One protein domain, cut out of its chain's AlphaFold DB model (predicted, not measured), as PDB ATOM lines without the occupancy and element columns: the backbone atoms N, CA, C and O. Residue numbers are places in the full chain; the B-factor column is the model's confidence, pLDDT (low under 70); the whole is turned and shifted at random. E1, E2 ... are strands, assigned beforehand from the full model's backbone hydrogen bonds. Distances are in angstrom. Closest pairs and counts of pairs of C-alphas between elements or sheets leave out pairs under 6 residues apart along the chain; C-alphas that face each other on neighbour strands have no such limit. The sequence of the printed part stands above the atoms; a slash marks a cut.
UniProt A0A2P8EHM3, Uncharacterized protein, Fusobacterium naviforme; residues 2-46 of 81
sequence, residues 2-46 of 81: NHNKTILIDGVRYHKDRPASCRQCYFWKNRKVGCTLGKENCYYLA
ATOM      1  N   ASN A   2       9.541 -62.934  17.625       51.84
ATOM      2  CA  ASN A   2       8.433 -62.013  17.909       51.84
ATOM      3  C   ASN A   2       8.842 -61.046  19.021       51.84
ATOM      4  O   ASN A   2       8.448 -61.197  20.174       51.84
ATOM      5  N   HIS A   3       9.649 -60.043  18.681       56.28
ATOM      6  CA  HIS A   3       9.816 -58.889  19.556       56.28
ATOM      7  C   HIS A   3       8.588 -57.999  19.394       56.28
ATOM      8  O   HIS A   3       8.623 -57.022  18.652       56.28
ATOM      9  N   ASN A   4       7.494 -58.353  20.068       66.69
ATOM     10  CA  ASN A   4       6.291 -57.528  20.121       66.69
ATOM     11  C   ASN A   4       6.600 -56.281  20.974       66.69
ATOM     12  O   ASN A   4       6.292 -56.208  22.161       66.69
ATOM     13  N   LYS A   5       7.350 -55.338  20.396       83.00
ATOM     14  CA  LYS A   5       7.745 -54.092  21.047       83.00
ATOM     15  C   LYS A   5       6.568 -53.137  20.917       83.00
ATOM     16  O   LYS A   5       6.379 -52.516  19.875       83.00
ATOM     17  N   THR A   6       5.775 -53.038  21.970       90.38
ATOM     18  CA  THR A   6       4.731 -52.022  22.091       90.38
ATOM     19  C   THR A   6       5.290 -50.756  22.750       90.38
ATOM     20  O   THR A   6       6.366 -50.774  23.357       90.38
ATOM     21  N   ILE A   7       4.599 -49.631  22.583       89.94
ATOM     22  CA  ILE A   7       4.855 -48.354  23.263       89.94
ATOM     23  C   ILE A   7       3.581 -47.900  23.965       89.94
ATOM     24  O   ILE A   7       2.483 -48.139  23.466       89.94
ATOM     25  N   LEU A   8       3.732 -47.258  25.120       88.75
ATOM     26  CA  LEU A   8       2.630 -46.704  25.898       88.75
ATOM     27  C   LEU A   8       2.614 -45.184  25.711       88.75
ATOM     28  O   LEU A   8       3.580 -44.520  26.076       88.75
ATOM     29  N   ILE A   9       1.534 -44.650  25.145       85.56
ATOM     30  CA  ILE A   9       1.314 -43.207  24.965       85.56
ATOM     31  C   ILE A   9      -0.061 -42.895  25.558       85.56
ATOM     32  O   ILE A   9      -1.035 -43.555  25.201       85.56
ATOM     33  N   ASP A  10      -0.135 -41.961  26.509       83.12
ATOM     34  CA  ASP A  10      -1.375 -41.566  27.207       83.12
ATOM     35  C   ASP A  10      -2.202 -42.741  27.772       83.12
ATOM     36  O   ASP A  10      -3.432 -42.731  27.798       83.12
ATOM     37  N   GLY A  11      -1.519 -43.798  28.223       82.75
ATOM     38  CA  GLY A  11      -2.162 -44.997  28.773       82.75
ATOM     39  C   GLY A  11      -2.710 -45.976  27.726       82.75
ATOM     40  O   GLY A  11      -3.297 -46.993  28.099       82.75
ATOM     41  N   VAL A  12      -2.491 -45.723  26.434       86.31
ATOM     42  CA  VAL A  12      -2.857 -46.618  25.329       86.31
ATOM     43  C   VAL A  12      -1.605 -47.315  24.793       86.31
ATOM     44  O   VAL A  12      -0.565 -46.680  24.609       86.31
ATOM     45  N   ARG A  13      -1.683 -48.635  24.561       90.81
ATOM     46  CA  ARG A  13      -0.572 -49.405  23.981       90.81
ATOM     47  C   ARG A  13      -0.686 -49.486  22.464       90.81
ATOM     48  O   ARG A  13      -1.696 -49.937  21.921       90.81
ATOM     49  N   TYR A  14       0.395 -49.115  21.796       90.19
ATOM     50  CA  TYR A  14       0.555 -49.154  20.348       90.19
ATOM     51  C   TYR A  14       1.699 -50.084  19.957       90.19
ATOM     52  O   TYR A  14       2.628 -50.273  20.739       90.19
ATOM     53  N   HIS A  15       1.681 -50.649  18.753       90.62
ATOM     54  CA  HIS A  15       2.865 -51.331  18.218       90.62
ATOM     55  C   HIS A  15       3.924 -50.300  17.796       90.62
ATOM     56  O   HIS A  15       3.576 -49.215  17.326       90.62
ATOM     57  N   LYS A  16       5.218 -50.625  17.951       87.75
ATOM     58  CA  LYS A  16       6.307 -49.783  17.415       87.75
ATOM     59  C   LYS A  16       6.309 -49.737  15.893       87.75
ATOM     60  O   LYS A  16       6.732 -48.733  15.323       87.75
ATOM     61  N   ASP A  17       5.857 -50.812  15.256       87.88
ATOM     62  CA  ASP A  17       5.747 -50.879  13.807       87.88
ATOM     63  C   ASP A  17       4.692 -49.887  13.323       87.88
ATOM     64  O   ASP A  17       3.573 -49.824  13.843       87.88
ATOM     65  N   ARG A  18       5.063 -49.087  12.323       84.56
ATOM     66  CA  ARG A  18       4.170 -48.093  11.733       84.56
ATOM     67  C   ARG A  18       3.501 -48.664  10.483       84.56
ATOM     68  O   ARG A  18       4.179 -49.296   9.670       84.56
ATOM     69  N   PRO A  19       2.194 -48.438  10.289       85.56
ATOM     70  CA  PRO A  19       1.506 -48.847   9.075       85.56
ATOM     71  C   PRO A  19       2.052 -48.129   7.842       85.56
ATOM     72  O   PRO A  19       2.199 -46.909   7.826       85.56
ATOM     73  N   ALA A  20       2.243 -48.884   6.759       84.44
ATOM     74  CA  ALA A  20       2.589 -48.324   5.452       84.44
ATOM     75  C   ALA A  20       1.430 -47.507   4.849       84.44
ATOM     76  O   ALA A  20       1.640 -46.540   4.115       84.44
ATOM     77  N   SER A  21       0.188 -47.890   5.165       85.81
ATOM     78  CA  SER A  21      -1.013 -47.221   4.681       85.81
ATOM     79  C   SER A  21      -1.822 -46.613   5.811       85.81
ATOM     80  O   SER A  21      -2.196 -47.259   6.786       85.81
ATOM     81  N   CYS A  22      -2.212 -45.367   5.587       87.38
ATOM     82  CA  CYS A  22      -3.054 -44.585   6.472       87.38
ATOM     83  C   CYS A  22      -4.415 -45.263   6.738       87.38
ATOM     84  O   CYS A  22      -5.004 -45.086   7.793       87.38
ATOM     85  N   ARG A  23      -4.884 -46.134   5.838       85.75
ATOM     86  CA  ARG A  23      -6.135 -46.886   6.010       85.75
ATOM     87  C   ARG A  23      -6.093 -47.917   7.141       85.75
ATOM     88  O   ARG A  23      -7.143 -48.344   7.605       85.75
ATOM     89  N   GLN A  24      -4.896 -48.322   7.551       85.31
ATOM     90  CA  GLN A  24      -4.674 -49.246   8.662       85.31
ATOM     91  C   GLN A  24      -4.295 -48.504   9.955       85.31
ATOM     92  O   GLN A  24      -3.955 -49.126  10.957       85.31
ATOM     93  N   CYS A  25      -4.340 -47.171   9.927       90.75
ATOM     94  CA  CYS A  25      -4.056 -46.329  11.071       90.75
ATOM     95  C   CYS A  25      -5.175 -46.376  12.094       90.75
ATOM     96  O   CYS A  25      -6.342 -46.238  11.729       90.75
ATOM     97  N   TYR A  26      -4.820 -46.391  13.375       89.19
ATOM     98  CA  TYR A  26      -5.798 -46.120  14.423       89.19
ATOM     99  C   TYR A  26      -6.453 -44.732  14.271       89.19
ATOM    100  O   TYR A  26      -7.657 -44.582  14.446       89.19
ATOM    101  N   PHE A  27      -5.676 -43.723  13.868       89.75
ATOM    102  CA  PHE A  27      -6.145 -42.344  13.681       89.75
ATOM    103  C   PHE A  27      -6.776 -42.081  12.304       89.75
ATOM    104  O   PHE A  27      -6.938 -40.928  11.895       89.75
ATOM    105  N   TRP A  28      -7.106 -43.134  11.555       91.31
ATOM    106  CA  TRP A  28      -7.814 -43.006  10.287       91.31
ATOM    107  C   TRP A  28      -9.266 -42.591  10.521       91.31
ATOM    108  O   TRP A  28     -10.007 -43.283  11.216       91.31
ATOM    109  N   LYS A  29      -9.707 -41.499   9.887       89.56
ATOM    110  CA  LYS A  29     -11.124 -41.103   9.892       89.56
ATOM    111  C   LYS A  29     -11.890 -41.687   8.709       89.56
ATOM    112  O   LYS A  29     -12.817 -42.468   8.882       89.56
ATOM    113  N   ASN A  30     -11.556 -41.258   7.494       89.81
ATOM    114  CA  ASN A  30     -12.226 -41.673   6.259       89.81
ATOM    115  C   ASN A  30     -11.335 -41.367   5.043       89.81
ATOM    116  O   ASN A  30     -10.296 -40.731   5.184       89.81
ATOM    117  N   ARG A  31     -11.744 -41.778   3.833       86.88
ATOM    118  CA  ARG A  31     -10.953 -41.535   2.607       86.88
ATOM    119  C   ARG A  31     -10.730 -40.051   2.284       86.88
ATOM    120  O   ARG A  31      -9.739 -39.746   1.638       86.88
ATOM    121  N   LYS A  32     -11.632 -39.158   2.707       88.75
ATOM    122  CA  LYS A  32     -11.566 -37.715   2.420       88.75
ATOM    123  C   LYS A  32     -10.603 -36.978   3.358       88.75
ATOM    124  O   LYS A  32      -9.914 -36.070   2.921       88.75
ATOM    125  N   VAL A  33     -10.568 -37.364   4.632       89.12
ATOM    126  CA  VAL A  33      -9.762 -36.724   5.689       89.12
ATOM    127  C   VAL A  33      -8.427 -37.437   5.892       89.12
ATOM    128  O   VAL A  33      -7.429 -36.810   6.225       89.12
ATOM    129  N   GLY A  34      -8.385 -38.751   5.695       88.12
ATOM    130  CA  GLY A  34      -7.208 -39.556   5.972       88.12
ATOM    131  C   GLY A  34      -6.942 -39.742   7.471       88.12
ATOM    132  O   GLY A  34      -7.872 -39.856   8.275       88.12
ATOM    133  N   CYS A  35      -5.662 -39.811   7.834       90.44
ATOM    134  CA  CYS A  35      -5.188 -39.922   9.213       90.44
ATOM    135  C   CYS A  35      -5.075 -38.528   9.798       90.44
ATOM    136  O   CYS A  35      -4.355 -37.692   9.253       90.44
ATOM    137  N   THR A  36      -5.723 -38.289  10.930       88.94
ATOM    138  CA  THR A  36      -5.796 -36.944  11.514       88.94
ATOM    139  C   THR A  36      -4.450 -36.420  12.015       88.94
ATOM    140  O   THR A  36      -4.263 -35.213  12.059       88.94
ATOM    141  N   LEU A  37      -3.514 -37.309  12.365       86.38
ATOM    142  CA  LEU A  37      -2.172 -36.958  12.854       86.38
ATOM    143  C   LEU A  37      -1.075 -37.088  11.778       86.38
ATOM    144  O   LEU A  37       0.116 -37.024  12.086       86.38
ATOM    145  N   GLY A  38      -1.463 -37.291  10.514       85.31
ATOM    146  CA  GLY A  38      -0.533 -37.595   9.425       85.31
ATOM    147  C   GLY A  38      -0.026 -39.043   9.445       85.31
ATOM    148  O   GLY A  38      -0.331 -39.827  10.345       85.31
ATOM    149  N   LYS A  39       0.730 -39.428   8.410       82.88
ATOM    150  CA  LYS A  39       1.277 -40.794   8.273       82.88
ATOM    151  C   LYS A  39       2.404 -41.083   9.270       82.88
ATOM    152  O   LYS A  39       2.577 -42.221   9.681       82.88
ATOM    153  N   GLU A  40       3.150 -40.058   9.665       83.62
ATOM    154  CA  GLU A  40       4.351 -40.183  10.501       83.62
ATOM    155  C   GLU A  40       4.012 -40.515  11.960       83.62
ATOM    156  O   GLU A  40       4.730 -41.271  12.612       83.62
ATOM    157  N   ASN A  41       2.868 -40.016  12.441       85.50
ATOM    158  CA  ASN A  41       2.337 -40.265  13.786       85.50
ATOM    159  C   ASN A  41       1.239 -41.332  13.788       85.50
ATOM    160  O   ASN A  41       0.363 -41.358  14.654       85.50
ATOM    161  N   CYS A  42       1.249 -42.192  12.778       88.50
ATOM    162  CA  CYS A  42       0.268 -43.237  12.638       88.50
ATOM    163  C   CYS A  42       0.754 -44.532  13.296       88.50
ATOM    164  O   CYS A  42       1.876 -44.973  13.058       88.50
ATOM    165  N   TYR A  43      -0.112 -45.155  14.097       90.56
ATOM    166  CA  TYR A  43       0.214 -46.347  14.875       90.56
ATOM    167  C   TYR A  43      -0.873 -47.418  14.762       90.56
ATOM    168  O   TYR A  43      -2.060 -47.103  14.603       90.56
ATOM    169  N   TYR A  44      -0.459 -48.682  14.883       89.06
ATOM    170  CA  TYR A  44      -1.367 -49.796  15.137       89.06
ATOM    171  C   TYR A  44      -1.693 -49.881  16.623       89.06
ATOM    172  O   TYR A  44      -0.819 -49.721  17.476       89.06
ATOM    173  N   LEU A  45      -2.950 -50.181  16.925       88.62
ATOM    174  CA  LEU A  45      -3.405 -50.397  18.286       88.62
ATOM    175  C   LEU A  45      -2.963 -51.791  18.749       88.62
ATOM    176  O   LEU A  45      -3.363 -52.778  18.139       88.62
ATOM    177  N   ALA A  46      -2.138 -51.868  19.793       88.31
ATOM    178  CA  ALA A  46      -1.698 -53.155  20.334       88.31
ATOM    179  C   ALA A  46      -2.723 -53.751  21.295       88.31
ATOM    180  O   ALA A  46      -2.954 -54.956  21.295       88.31
TER     181      ALA A  46
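What this domain is: This is residues 2 to 46 of the 81 residues of an uncharacterized protein of Fusobacterium naviforme (UniProt A0A2P8EHM3). The domain has little regular structure: a hairpin of two short strands, E1 and E2, makes one end, and a small loop turn, where E3 pairs with residues 34 to 35, makes the other. The long unnamed stretch of residues 16 to 27 joins the two ends, and a second one, residues 31 to 46, follows E3 and folds back from that end, so that the C-alphas of Asn 2 and Ala 46, the first and last printed residues, are 13.7 A apart. The printed part has 45 residues with no named helix and three strands, E1, E2, E3, 11 residues in all; its class is all strand. It is only just compact, close to loose, with a radius of gyration of the C-alphas of 10.7 A, and only just elongated, spanning 34 by 22 by 14 A.

Where its parts are: E1, residues 6 to 9, begins at C-alpha 6 (4.731, -52.022, 22.091) and is 9.9 A long. E2, residues 12 to 15, is 10.3 A long. E3, residues 28 to 30, ends at C-alpha 30 (-12.226, -41.673, 6.259).

How they stand to each other: The hairpin of E1 and E2 is antiparallel at 144 degrees, with N 7 and O 14 2.8 A apart, within hydrogen-bond range. E3 pairs with no named strand and is apart from E1 and E2.

The domain as a whole: The C-alphas farthest apart, of Asn 2 and Lys 32, are 35.1 A apart. The printed part has no cut. The link from E2 to E3 is long. Residues 2 to 4 have pLDDT under 70.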